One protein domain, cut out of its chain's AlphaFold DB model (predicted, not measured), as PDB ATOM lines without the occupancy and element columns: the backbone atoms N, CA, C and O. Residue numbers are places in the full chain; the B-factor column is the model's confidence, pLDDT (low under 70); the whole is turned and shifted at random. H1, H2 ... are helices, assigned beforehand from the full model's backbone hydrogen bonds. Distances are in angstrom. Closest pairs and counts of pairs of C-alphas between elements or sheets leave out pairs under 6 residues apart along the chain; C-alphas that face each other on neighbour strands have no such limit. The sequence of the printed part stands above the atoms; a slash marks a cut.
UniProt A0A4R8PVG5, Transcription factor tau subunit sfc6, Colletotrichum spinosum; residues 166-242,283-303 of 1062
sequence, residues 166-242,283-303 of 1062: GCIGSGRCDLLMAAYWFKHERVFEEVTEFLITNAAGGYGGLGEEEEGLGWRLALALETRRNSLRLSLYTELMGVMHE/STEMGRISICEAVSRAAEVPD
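Overview. This is residues 166 to 242 and 283 to 303 of the 1062 residues of the protein "Transcription factor tau subunit sfc6" of Colletotrichum spinosum (UniProt A0A4R8PVG5). One long helix, H3, makes the long axis, and three shorter helices, H1, H2 and H4, follow one another along one side of it, with the end at residues 237 to 242 sticking out. H1 and H2 form a helical hairpin, and the long link of residues 199 to 212 folds back from H2 to where H3 begins. The printed part has 98 residues, with named helices in the order H1, H2, H3, H4 and no named strand; its class is all helix. It is only just loose, close to compact, with a radius of gyration of the C-alphas of 15.4 A, and elongated, spanning 48 by 28 by 19 A.

Along the chain. H1, residues 174 to 181, begins at C-alpha 174 (29.287, 1.119, 14.396) and is 10.3 A long. H2, residues 185 to 198, measures 19.7 A. H3, residues 213 to 240, measures 40.8 A and ends at C-alpha 240 (-6.922, 18.108, 0.010). H4, residues 291 to 298, is 10.4 A long and ends at C-alpha 298 (0.477, 8.291, -0.815).

Arrangement. H2 is the hub. It touches H1 at a steep tilt of 42 degrees, opposite ways; the closest C-alphas, of Ala 179 and Phe 188, are 5.5 A apart. Residues 192 to 197 of H2 touch H3 at a steep 51 degrees, the closest C-alphas being Ile 196 and Arg 225 at 5.4 A. H2 touches H4 with residues 196 to 198 alone, the closest C-alphas being Thr 197 and Ile 291 at 4.9 A. H3 touches H4 with residues 225 to 232 alone, at a shallow tilt of 16 degrees, the same way; the closest C-alphas, of Arg 229 and Ile 291, are 7.1 A apart. H1 and H4 are apart. In H1, H2, H3 and H4 every O i to N i+4 pair is within hydrogen-bond range.

Size, cuts and confidence. The two C-alphas farthest apart, of Phe 182 and Glu 242, are 49.2 A apart. Residues 243 to 282 are not printed, with 23.1 A between C-alphas 242 and 283. The mean pLDDT of the printed part is 71.3; 43 residues are under 70, among them 204 to 212 and 232 to 242.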
ATOM      1  N   GLY A 166      13.677  -2.296  10.977       69.19
ATOM      2  CA  GLY A 166      13.435  -1.481  12.172       69.19
ATOM      3  C   GLY A 166      14.172  -1.926  13.436       69.19
ATOM      4  O   GLY A 166      13.749  -1.637  14.554       69.19
ATOM      5  N   CYS A 167      15.296  -2.622  13.267       67.75
ATOM      6  CA  CYS A 167      16.097  -3.195  14.345       67.75
ATOM      7  C   CYS A 167      17.457  -2.485  14.464       67.75
ATOM      8  O   CYS A 167      18.515  -3.126  14.400       67.75
ATOM      9  N   ILE A 168      17.433  -1.154  14.599       69.81
ATOM     10  CA  ILE A 168      18.625  -0.315  14.785       69.81
ATOM     11  C   ILE A 168      19.017  -0.336  16.274       69.81
ATOM     12  O   ILE A 168      18.308   0.222  17.106       69.81
ATOM     13  N   GLY A 169      20.128  -1.003  16.611       62.62
ATOM     14  CA  GLY A 169      20.635  -1.169  17.985       62.62
ATOM     15  C   GLY A 169      22.149  -0.934  18.112       62.62
ATOM     16  O   GLY A 169      22.827  -0.751  17.095       62.62
ATOM     17  N   SER A 170      22.675  -0.993  19.345       57.34
ATOM     18  CA  SER A 170      23.965  -0.396  19.745       57.34
ATOM     19  C   SER A 170      25.229  -0.980  19.099       57.34
ATOM     20  O   SER A 170      26.260  -0.329  19.130       57.34
ATOM     21  N   GLY A 171      25.155  -2.129  18.417       59.12
ATOM     22  CA  GLY A 171      26.275  -2.696  17.637       59.12
ATOM     23  C   GLY A 171      26.118  -2.631  16.111       59.12
ATOM     24  O   GLY A 171      26.979  -3.104  15.371       59.12
ATOM     25  N   ARG A 172      24.993  -2.112  15.599       66.25
ATOM     26  CA  ARG A 172      24.683  -2.128  14.153       66.25
ATOM     27  C   ARG A 172      25.019  -0.817  13.452       66.25
ATOM     28  O   ARG A 172      25.231  -0.829  12.245       66.25
ATOM     29  N   CYS A 173      25.138   0.282  14.196       74.19
ATOM     30  CA  CYS A 173      25.526   1.597  13.677       74.19
ATOM     31  C   CYS A 173      27.020   1.918  13.828       74.19
ATOM     32  O   CYS A 173      27.440   3.018  13.472       74.19
ATOM     33  N   ASP A 174      27.835   0.956  14.261       82.56
ATOM     34  CA  ASP A 174      29.287   1.119  14.396       82.56
ATOM     35  C   ASP A 174      29.959   1.549  13.089       82.56
ATOM     36  O   ASP A 174      30.896   2.337  13.114       82.56
ATOM     37  N   LEU A 175      29.449   1.103  11.933       85.44
ATOM     38  CA  LEU A 175      29.956   1.528  10.622       85.44
ATOM     39  C   LEU A 175      29.610   2.987  10.295       85.44
ATOM     40  O   LEU A 175      30.427   3.684   9.701       85.44
ATOM     41  N   LEU A 176      28.433   3.470  10.712       86.25
ATOM     42  CA  LEU A 176      28.061   4.881  10.574       86.25
ATOM     43  C   LEU A 176      28.958   5.760  11.460       86.25
ATOM     44  O   LEU A 176      29.466   6.790  11.019       86.25
ATOM     45  N   MET A 177      29.192   5.318  12.695       85.25
ATOM     46  CA  MET A 177      30.095   5.973  13.640       85.25
ATOM     47  C   MET A 177      31.546   5.942  13.150       85.25
ATOM     48  O   MET A 177      32.253   6.943  13.236       85.25
ATOM     49  N   ALA A 178      31.988   4.823  12.579       88.44
ATOM     50  CA  ALA A 178      33.308   4.696  11.983       88.44
ATOM     51  C   ALA A 178      33.463   5.628  10.777       88.44
ATOM     52  O   ALA A 178      34.483   6.302  10.672       88.44
ATOM     53  N   ALA A 179      32.451   5.741   9.909       89.19
ATOM     54  CA  ALA A 179      32.459   6.685   8.792       89.19
ATOM     55  C   ALA A 179      32.596   8.143   9.267       89.19
ATOM     56  O   ALA A 179      33.324   8.920   8.648       89.19
ATOM     57  N   TYR A 180      31.963   8.496  10.393       87.69
ATOM     58  CA  TYR A 180      32.140   9.798  11.037       87.69
ATOM     59  C   TYR A 180      33.578  10.007  11.540       87.69
ATOM     60  O   TYR A 180      34.212  10.996  11.174       87.69
ATOM     61  N   TRP A 181      34.122   9.072  12.328       87.19
ATOM     62  CA  TRP A 181      35.473   9.191  12.899       87.19
ATOM     63  C   TRP A 181      36.583   9.142  11.840       87.19
ATOM     64  O   TRP A 181      37.555   9.884  11.935       87.19
ATOM     65  N   PHE A 182      36.412   8.359  10.772       89.38
ATOM     66  CA  PHE A 182      37.309   8.381   9.612       89.38
ATOM     67  C   PHE A 182      37.156   9.638   8.740       89.38
ATOM     68  O   PHE A 182      37.923   9.803   7.791       89.38
ATOM     69  N   LYS A 183      36.188  10.521   9.035       86.62
ATOM     70  CA  LYS A 183      35.854  11.724   8.247       86.62
ATOM     71  C   LYS A 183      35.499  11.389   6.792       86.62
ATOM     72  O   LYS A 183      35.770  12.157   5.870       86.62
ATOM     73  N   HIS A 184      34.871  10.234   6.580       85.81
ATOM     74  CA  HIS A 184      34.523   9.725   5.262       85.81
ATOM     75  C   HIS A 184      33.161  10.282   4.799       85.81
ATOM     76  O   HIS A 184      32.142   9.585   4.831       85.81
ATOM     77  N   GLU A 185      33.148  11.549   4.355       83.50
ATOM     78  CA  GLU A 185      31.926  12.332   4.066       83.50
ATOM     79  C   GLU A 185      30.912  11.589   3.178       83.50
ATOM     80  O   GLU A 185      29.730  11.545   3.507       83.50
ATOM     81  N   ARG A 186      31.377  10.961   2.090       83.25
ATOM     82  CA  ARG A 186      30.511  10.322   1.085       83.25
ATOM     83  C   ARG A 186      29.642   9.202   1.666       83.25
ATOM     84  O   ARG A 186      28.427   9.229   1.521       83.25
ATOM     85  N   VAL A 187      30.270   8.225   2.322       84.31
ATOM     86  CA  VAL A 187      29.566   7.089   2.945       84.31
ATOM     87  C   VAL A 187      28.684   7.562   4.096       84.31
ATOM     88  O   VAL A 187      27.572   7.070   4.257       84.31
ATOM     89  N   PHE A 188      29.144   8.532   4.890       87.06
ATOM     90  CA  PHE A 188      28.340   9.067   5.985       87.06
ATOM     91  C   PHE A 188      27.052   9.731   5.472       87.06
ATOM     92  O   PHE A 188      25.971   9.472   6.002       87.06
ATOM     93  N   GLU A 189      27.140  10.546   4.419       82.06
ATOM     94  CA  GLU A 189      25.977  11.156   3.767       82.06
ATOM     95  C   GLU A 189      25.022  10.093   3.215       82.06
ATOM     96  O   GLU A 189      23.841  10.092   3.555       82.06
ATOM     97  N   GLU A 190      25.547   9.135   2.455       83.06
ATOM     98  CA  GLU A 190      24.753   8.076   1.831       83.06
ATOM     99  C   GLU A 190      24.004   7.209   2.856       83.06
ATOM    100  O   GLU A 190      22.819   6.908   2.701       83.06
ATOM    101  N   VAL A 191      24.680   6.823   3.938       83.62
ATOM    102  CA  VAL A 191      24.089   5.993   4.992       83.62
ATOM    103  C   VAL A 191      23.071   6.785   5.810       83.62
ATOM    104  O   VAL A 191      21.999   6.265   6.108       83.62
ATOM    105  N   THR A 192      23.364   8.037   6.175       86.81
ATOM    106  CA  THR A 192      22.414   8.861   6.944       86.81
ATOM    107  C   THR A 192      21.168   9.209   6.141       86.81
ATOM    108  O   THR A 192      20.068   9.158   6.689       86.81
ATOM    109  N   GLU A 193      21.308   9.493   4.846       81.62
ATOM    110  CA  GLU A 193      20.179   9.673   3.935       81.62
ATOM    111  C   GLU A 193      19.314   8.411   3.891       81.62
ATOM    112  O   GLU A 193      18.112   8.484   4.149       81.62
ATOM    113  N   PHE A 194      19.934   7.246   3.679       82.94
ATOM    114  CA  PHE A 194      19.226   5.971   3.662       82.94
ATOM    115  C   PHE A 194      18.467   5.711   4.970       82.94
ATOM    116  O   PHE A 194      17.314   5.280   4.936       82.94
ATOM    117  N   LEU A 195      19.089   5.986   6.120       83.88
ATOM    118  CA  LEU A 195      18.466   5.819   7.433       83.88
ATOM    119  C   LEU A 195      17.269   6.750   7.626       83.88
ATOM    120  O   LEU A 195      16.271   6.327   8.202       83.88
ATOM    121  N   ILE A 196      17.333   7.991   7.148       85.31
ATOM    122  CA  ILE A 196      16.221   8.945   7.246       85.31
ATOM    123  C   ILE A 196      15.028   8.480   6.408       85.31
ATOM    124  O   ILE A 196      13.884   8.588   6.851       85.31
ATOM    125  N   THR A 197      15.282   7.966   5.203       79.62
ATOM    126  CA  THR A 197      14.222   7.682   4.232       79.62
ATOM    127  C   THR A 197      13.639   6.276   4.350       79.62
ATOM    128  O   THR A 197      12.440   6.111   4.139       79.62
ATOM    129  N   ASN A 198      14.459   5.278   4.699       80.25
ATOM    130  CA  ASN A 198      14.101   3.856   4.641       80.25
ATOM    131  C   ASN A 198      14.007   3.165   6.009       80.25
ATOM    132  O   ASN A 198      13.527   2.034   6.059       80.25
ATOM    133  N   ALA A 199      14.452   3.788   7.108       79.31
ATOM    134  CA  ALA A 199      14.385   3.128   8.411       79.31
ATOM    135  C   ALA A 199      12.960   3.108   8.984       79.31
ATOM    136  O   ALA A 199      12.307   4.155   9.071       79.31
ATOM    137  N   ALA A 200      12.520   1.935   9.440       70.19
ATOM    138  CA  ALA A 200      11.303   1.763  10.233       70.19
ATOM    139  C   ALA A 200      11.620   1.927  11.736       70.19
ATOM    140  O   ALA A 200      12.644   1.449  12.213       70.19
ATOM    141  N   GLY A 201      10.773   2.615  12.511       72.12
ATOM    142  CA  GLY A 201      10.974   2.785  13.965       72.12
ATOM    143  C   GLY A 201      12.027   3.830  14.384       72.12
ATOM    144  O   GLY A 201      12.591   4.539  13.555       72.12
ATOM    145  N   GLY A 202      12.233   4.015  15.691       73.62
ATOM    146  CA  GLY A 202      13.075   5.078  16.269       73.62
ATOM    147  C   GLY A 202      14.585   4.806  16.232       73.62
ATOM    148  O   GLY A 202      15.023   3.664  16.138       73.62
ATOM    149  N   TYR A 203      15.389   5.861  16.385       78.19
ATOM    150  CA  TYR A 203      16.858   5.778  16.458       78.19
ATOM    151  C   TYR A 203      17.412   5.570  17.881       78.19
ATOM    152  O   TYR A 203      18.617   5.645  18.086       78.19
ATOM    153  N   GLY A 204      16.560   5.312  18.880       66.25
ATOM    154  CA  GLY A 204      16.963   5.245  20.295       66.25
ATOM    155  C   GLY A 204      18.021   4.181  20.619       66.25
ATOM    156  O   GLY A 204      18.743   4.322  21.595       66.25
ATOM    157  N   GLY A 205      18.172   3.152  19.780       67.00
ATOM    158  CA  GLY A 205      19.205   2.126  19.942       67.00
ATOM    159  C   GLY A 205      20.619   2.541  19.512       67.00
ATOM    160  O   GLY A 205      21.518   1.711  19.571       67.00
ATOM    161  N   LEU A 206      20.839   3.780  19.050       68.00
ATOM    162  CA  LEU A 206      22.147   4.269  18.582       68.00
ATOM    163  C   LEU A 206      23.114   4.696  19.701       68.00
ATOM    164  O   LEU A 206      24.286   4.921  19.404       68.00
ATOM    165  N   GLY A 207      22.669   4.836  20.954       62.19
ATOM    166  CA  GLY A 207      23.534   5.267  22.054       62.19
ATOM    167  C   GLY A 207      23.234   4.566  23.377       62.19
ATOM    168  O   GLY A 207      22.077   4.407  23.748       62.19
ATOM    169  N   GLU A 208      24.285   4.168  24.099       56.38
ATOM    170  CA  GLU A 208      24.187   3.537  25.429       56.38
ATOM    171  C   GLU A 208      24.325   4.556  26.581       56.38
ATOM    172  O   GLU A 208      23.792   4.330  27.661       56.38
ATOM    173  N   GLU A 209      24.962   5.711  26.342       57.22
ATOM    174  CA  GLU A 209      25.170   6.788  27.327       57.22
ATOM    175  C   GLU A 209      24.425   8.066  26.918       57.22
ATOM    176  O   GLU A 209      24.687   8.579  25.832       57.22
ATOM    177  N   GLU A 210      23.571   8.626  27.784       49.25
ATOM    178  CA  GLU A 210      22.643   9.747  27.497       49.25
ATOM    179  C   GLU A 210      23.287  11.029  26.902       49.25
ATOM    180  O   GLU A 210      22.579  11.871  26.351       49.25
ATOM    181  N   GLU A 211      24.621  11.170  26.910       53.69
ATOM    182  CA  GLU A 211      25.357  12.318  26.344       53.69
ATOM    183  C   GLU A 211      26.343  11.979  25.200       53.69
ATOM    184  O   GLU A 211      27.015  12.873  24.661       53.69
ATOM    185  N   GLY A 212      26.424  10.708  24.791       67.38
ATOM    186  CA  GLY A 212      27.361  10.215  23.780       67.38
ATOM    187  C   GLY A 212      27.041  10.647  22.339       67.38
ATOM    188  O   GLY A 212      25.916  11.018  21.992       67.38
ATOM    189  N   LEU A 213      28.037  10.556  21.447       73.62
ATOM    190  CA  LEU A 213      27.902  10.896  20.018       73.62
ATOM    191  C   LEU A 213      26.759  10.120  19.323       73.62
ATOM    192  O   LEU A 213      26.093  10.675  18.449       73.62
ATOM    193  N   GLY A 214      26.484   8.883  19.755       75.31
ATOM    194  CA  GLY A 214      25.375   8.063  19.254       75.31
ATOM    195  C   GLY A 214      23.992   8.682  19.488       75.31
ATOM    196  O   GLY A 214      23.201   8.781  18.551       75.31
ATOM    197  N   TRP A 215      23.723   9.205  20.692       73.81
ATOM    198  CA  TRP A 215      22.460   9.893  21.003       73.81
ATOM    199  C   TRP A 215      22.301  11.207  20.241       73.81
ATOM    200  O   TRP A 215      21.212  11.524  19.764       73.81
ATOM    201  N   ARG A 216      23.392  11.960  20.056       78.00
ATOM    202  CA  ARG A 216      23.367  13.204  19.267       78.00
ATOM    203  C   ARG A 216      23.035  12.936  17.802       78.00
ATOM    204  O   ARG A 216      22.252  13.674  17.205       78.00
ATOM    205  N   LEU A 217      23.599  11.873  17.230       78.31
ATOM    206  CA  LEU A 217      23.278  11.438  15.873       78.31
ATOM    207  C   LEU A 217      21.842  10.920  15.770       78.31
ATOM    208  O   LEU A 217      21.143  11.302  14.834       78.31
ATOM    209  N   ALA A 218      21.368  10.142  16.745       81.12
ATOM    210  CA  ALA A 218      19.979   9.690  16.810       81.12
ATOM    211  C   ALA A 218      18.992  10.866  16.819       81.12
ATOM    212  O   ALA A 218      18.047  10.894  16.029       81.12
ATOM    213  N   LEU A 219      19.252  11.879  17.653       79.25
ATOM    214  CA  LEU A 219      18.439  13.089  17.735       79.25
ATOM    215  C   LEU A 219      18.454  13.875  16.418       79.25
ATOM    216  O   LEU A 219      17.405  14.333  15.962       79.25
ATOM    217  N   ALA A 220      19.620  14.019  15.784       80.31
ATOM    218  CA  ALA A 220      19.748  14.719  14.508       80.31
ATOM    219  C   ALA A 220      18.999  13.998  13.372       80.31
ATOM    220  O   ALA A 220      18.294  14.646  12.592       80.31
ATOM    221  N   LEU A 221      19.105  12.665  13.305       83.62
ATOM    222  CA  LEU A 221      18.375  11.833  12.347       83.62
ATOM    223  C   LEU A 221      16.859  11.919  12.578       83.62
ATOM    224  O   LEU A 221      16.111  12.135  11.625       83.62
ATOM    225  N   GLU A 222      16.400  11.845  13.831       83.88
ATOM    226  CA  GLU A 222      14.973  11.929  14.169       83.88
ATOM    227  C   GLU A 222      14.394  13.313  13.860       83.88
ATOM    228  O   GLU A 222      13.327  13.427  13.260       83.88
ATOM    229  N   THR A 223      15.130  14.375  14.193       79.69
ATOM    230  CA  THR A 223      14.731  15.758  13.897       79.69
ATOM    231  C   THR A 223      14.571  15.962  12.392       79.69
ATOM    232  O   THR A 223      13.577  16.537  11.935       79.69
ATOM    233  N   ARG A 224      15.518  15.452  11.592       80.00
ATOM    234  CA  ARG A 224      15.456  15.557  10.131       80.00
ATOM    235  C   ARG A 224      14.312  14.727   9.549       80.00
ATOM    236  O   ARG A 224      13.592  15.228   8.688       80.00
ATOM    237  N   ARG A 225      14.106  13.505  10.042       81.81
ATOM    238  CA  ARG A 225      12.998  12.633   9.630       81.81
ATOM    239  C   ARG A 225      11.634  13.243   9.955       81.81
ATOM    240  O   ARG A 225      10.760  13.259   9.095       81.81
ATOM    241  N   ASN A 226      11.462  13.816  11.142       79.38
ATOM    242  CA  ASN A 226      10.209  14.459  11.547       79.38
ATOM    243  C   ASN A 226       9.917  15.735  10.756       79.38
ATOM    244  O   ASN A 226       8.771  15.968  10.380       79.38
ATOM    245  N   SER A 227      10.947  16.516  10.416       77.75
ATOM    246  CA  SER A 227      10.791  17.647   9.496       77.75
ATOM    247  C   SER A 227      10.259  17.201   8.131       77.75
ATOM    248  O   SER A 227       9.388  17.867   7.582       77.75
ATOM    249  N   LEU A 228      10.737  16.073   7.597       72.75
ATOM    250  CA  LEU A 228      10.264  15.540   6.315       72.75
ATOM    251  C   LEU A 228       8.852  14.962   6.403       72.75
ATOM    252  O   LEU A 228       8.057  15.176   5.492       72.75
ATOM    253  N   ARG A 229       8.515  14.286   7.507       76.31
ATOM    254  CA  ARG A 229       7.144  13.831   7.786       76.31
ATOM    255  C   ARG A 229       6.164  15.004   7.798       76.31
ATOM    256  O   ARG A 229       5.104  14.913   7.186       76.31
ATOM    257  N   LEU A 230       6.542  16.111   8.437       70.00
ATOM    258  CA  LEU A 230       5.738  17.329   8.483       70.00
ATOM    259  C   LEU A 230       5.592  17.977   7.100       70.00
ATOM    260  O   LEU A 230       4.495  18.400   6.738       70.00
ATOM    261  N   SER A 231       6.663  18.030   6.303       70.00
ATOM    262  CA  SER A 231       6.586  18.522   4.923       70.00
ATOM    263  C   SER A 231       5.683  17.647   4.050       70.00
ATOM    264  O   SER A 231       4.828  18.183   3.354       70.00
ATOM    265  N   LEU A 232       5.805  16.316   4.131       69.81
ATOM    266  CA  LEU A 232       4.938  15.384   3.404       69.81
ATOM    267  C   LEU A 232       3.468  15.550   3.813       69.81
ATOM    268  O   LEU A 232       2.595  15.602   2.953       69.81
ATOM    269  N   TYR A 233       3.199  15.685   5.115       68.88
ATOM    270  CA  TYR A 233       1.860  15.961   5.636       68.88
ATOM    271  C   TYR A 233       1.296  17.270   5.078       68.88
ATOM    272  O   TYR A 233       0.188  17.294   4.557       68.88
ATOM    273  N   THR A 234       2.080  18.346   5.131       64.94
ATOM    274  CA  THR A 234       1.649  19.675   4.679       64.94
ATOM    275  C   THR A 234       1.311  19.675   3.187       64.94
ATOM    276  O   THR A 234       0.289  20.227   2.792       64.94
ATOM    277  N   GLU A 235       2.120  19.006   2.364       63.25
ATOM    278  CA  GLU A 235       1.871  18.872   0.924       63.25
ATOM    279  C   GLU A 235       0.635  18.008   0.626       63.25
ATOM    280  O   GLU A 235      -0.189  18.381  -0.209       63.25
ATOM    281  N   LEU A 236       0.435  16.899   1.351       58.81
ATOM    282  CA  LEU A 236      -0.771  16.069   1.216       58.81
ATOM    283  C   LEU A 236      -2.044  16.830   1.618       58.81
ATOM    284  O   LEU A 236      -3.045  16.778   0.900       58.81
ATOM    285  N   MET A 237      -2.001  17.585   2.717       59.00
ATOM    286  CA  MET A 237      -3.121  18.419   3.168       59.00
ATOM    287  C   MET A 237      -3.374  19.594   2.216       59.00
ATOM    288  O   MET A 237      -4.525  19.948   1.964       59.00
ATOM    289  N   GLY A 238      -2.321  20.160   1.621       56.66
ATOM    290  CA  GLY A 238      -2.427  21.198   0.595       56.66
ATOM    291  C   GLY A 238      -3.195  20.733  -0.646       56.66
ATOM    292  O   GLY A 238      -3.990  21.494  -1.192       56.66
ATOM    293  N   VAL A 239      -3.029  19.471  -1.055       52.22
ATOM    294  CA  VAL A 239      -3.802  18.862  -2.155       52.22
ATOM    295  C   VAL A 239      -5.262  18.598  -1.756       52.22
ATOM    296  O   VAL A 239      -6.146  18.684  -2.605       52.22
ATOM    297  N   MET A 240      -5.551  18.327  -0.478       49.72
ATOM    298  CA  MET A 240      -6.922  18.108   0.010       49.72
ATOM    299  C   MET A 240      -7.782  19.380   0.077       49.72
ATOM    300  O   MET A 240      -9.008  19.283   0.023       49.72
ATOM    301  N   HIS A 241      -7.161  20.554   0.217       48.44
ATOM    302  CA  HIS A 241      -7.858  21.827   0.426       48.44
ATOM    303  C   HIS A 241      -8.019  22.691  -0.835       48.44
ATOM    304  O   HIS A 241      -8.670  23.735  -0.763       48.44
ATOM    305  N   GLU A 242      -7.494  22.275  -1.994       38.34
ATOM    306  CA  GLU A 242      -7.852  22.923  -3.260       38.34
ATOM    307  C   GLU A 242      -9.202  22.395  -3.783       38.34
ATOM    308  O   GLU A 242      -9.390  21.181  -3.900       38.34
ATOM    309  N   SER A 283      -2.372   8.997  12.779       53.28
ATOM    310  CA  SER A 283      -2.619   8.818  14.219       53.28
ATOM    311  C   SER A 283      -1.854   7.638  14.828       53.28
ATOM    312  O   SER A 283      -1.476   7.696  15.998       53.28
ATOM    313  N   THR A 284      -1.588   6.583  14.044       55.53
ATOM    314  CA  THR A 284      -1.048   5.316  14.570       55.53
ATOM    315  C   THR A 284       0.171   4.755  13.831       55.53
ATOM    316  O   THR A 284       1.006   4.110  14.472       55.53
ATOM    317  N   GLU A 285       0.337   4.993  12.522       56.91
ATOM    318  CA  GLU A 285       1.364   4.299  11.717       56.91
ATOM    319  C   GLU A 285       2.595   5.143  11.337       56.91
ATOM    320  O   GLU A 285       3.671   4.582  11.145       56.91
ATOM    321  N   MET A 286       2.503   6.476  11.289       61.84
ATOM    322  CA  MET A 286       3.583   7.375  10.828       61.84
ATOM    323  C   MET A 286       4.894   7.257  11.625       61.84
ATOM    324  O   MET A 286       5.984   7.432  11.078       61.84
ATOM    325  N   GLY A 287       4.806   6.921  12.916       59.12
ATOM    326  CA  GLY A 287       5.972   6.639  13.762       59.12
ATOM    327  C   GLY A 287       6.622   5.273  13.500       59.12
ATOM    328  O   GLY A 287       7.747   5.039  13.940       59.12
ATOM    329  N   ARG A 288       5.932   4.372  12.788       62.19
ATOM    330  CA  ARG A 288       6.329   2.974  12.547       62.19
ATOM    331  C   ARG A 288       6.757   2.696  11.102       62.19
ATOM    332  O   ARG A 288       7.545   1.778  10.906       62.19
ATOM    333  N   ILE A 289       6.313   3.494  10.128       69.44
ATOM    334  CA  ILE A 289       6.667   3.351   8.704       69.44
ATOM    335  C   ILE A 289       7.816   4.282   8.277       69.44
ATOM    336  O   ILE A 289       8.072   5.322   8.896       69.44
ATOM    337  N   SER A 290       8.511   3.902   7.202       76.94
ATOM    338  CA  SER A 290       9.566   4.718   6.585       76.94
ATOM    339  C   SER A 290       8.986   5.852   5.723       76.94
ATOM    340  O   SER A 290       7.829   5.796   5.303       76.94
ATOM    341  N   ILE A 291       9.783   6.885   5.416       75.50
ATOM    342  CA  ILE A 291       9.339   7.977   4.527       75.50
ATOM    343  C   ILE A 291       9.032   7.433   3.126       75.50
ATOM    344  O   ILE A 291       8.024   7.808   2.535       75.50
ATOM    345  N   CYS A 292       9.859   6.527   2.598       72.81
ATOM    346  CA  CYS A 292       9.633   5.928   1.280       72.81
ATOM    347  C   CYS A 292       8.337   5.106   1.225       72.81
ATOM    348  O   CYS A 292       7.626   5.141   0.218       72.81
ATOM    349  N   GLU A 293       7.998   4.405   2.306       73.06
ATOM    350  CA  GLU A 293       6.736   3.672   2.413       73.06
ATOM    351  C   GLU A 293       5.538   4.622   2.519       73.06
ATOM    352  O   GLU A 293       4.549   4.434   1.814       73.06
ATOM    353  N   ALA A 294       5.651   5.692   3.315       71.50
ATOM    354  CA  ALA A 294       4.622   6.728   3.410       71.50
ATOM    355  C   ALA A 294       4.358   7.398   2.049       71.50
ATOM    356  O   ALA A 294       3.206   7.586   1.663       71.50
ATOM    357  N   VAL A 295       5.411   7.696   1.279       67.56
ATOM    358  CA  VAL A 295       5.298   8.242  -0.084       67.56
ATOM    359  C   VAL A 295       4.683   7.228  -1.053       67.56
ATOM    360  O   VAL A 295       3.858   7.606  -1.878       67.56
ATOM    361  N   SER A 296       5.032   5.943  -0.947       66.31
ATOM    362  CA  SER A 296       4.474   4.893  -1.813       66.31
ATOM    363  C   SER A 296       2.981   4.672  -1.562       66.31
ATOM    364  O   SER A 296       2.214   4.585  -2.515       66.31
ATOM    365  N   ARG A 297       2.545   4.672  -0.297       65.50
ATOM    366  CA  ARG A 297       1.118   4.616   0.063       65.50
ATOM    367  C   ARG A 297       0.371   5.881  -0.365       65.50
ATOM    368  O   ARG A 297      -0.760   5.806  -0.830       65.50
ATOM    369  N   ALA A 298       1.020   7.044  -0.283       60.94
ATOM    370  CA  ALA A 298       0.477   8.291  -0.815       60.94
ATOM    371  C   ALA A 298       0.375   8.302  -2.355       60.94
ATOM    372  O   ALA A 298      -0.468   9.007  -2.904       60.94
ATOM    373  N   ALA A 299       1.197   7.519  -3.061       53.25
ATOM    374  CA  ALA A 299       1.157   7.386  -4.518       53.25
ATOM    375  C   ALA A 299      -0.005   6.511  -5.035       53.25
ATOM    376  O   ALA A 299      -0.272   6.519  -6.232       53.25
ATOM    377  N   GLU A 300      -0.734   5.803  -4.162       55.91
ATOM    378  CA  GLU A 300      -1.974   5.086  -4.512       55.91
ATOM    379  C   GLU A 300      -3.194   6.033  -4.672       55.91
ATOM    380  O   GLU A 300      -4.300   5.595  -4.996       55.91
ATOM    381  N   VAL A 301      -3.000   7.345  -4.476       53.91
ATOM    382  CA  VAL A 301      -3.993   8.420  -4.668       53.91
ATOM    383  C   VAL A 301      -4.077   8.819  -6.164       53.91
ATOM    384  O   VAL A 301      -3.035   8.919  -6.808       53.91
ATOM    385  N   PRO A 302      -5.271   9.081  -6.752       51.00
ATOM    386  CA  PRO A 302      -5.431   9.310  -8.199       51.00
ATOM    387  C   PRO A 302      -4.565  10.440  -8.798       51.00
ATOM    388  O   PRO A 302      -4.292  11.442  -8.136       51.00
ATOM    389  N   ASP A 303      -4.245  10.300 -10.094       47.69
ATOM    390  CA  ASP A 303      -3.234  11.001 -10.922       47.69
ATOM    391  C   ASP A 303      -3.007  12.517 -10.718       47.69
ATOM    392  O   ASP A 303      -1.929  13.025 -11.028       47.69
TER     393      ASP A 303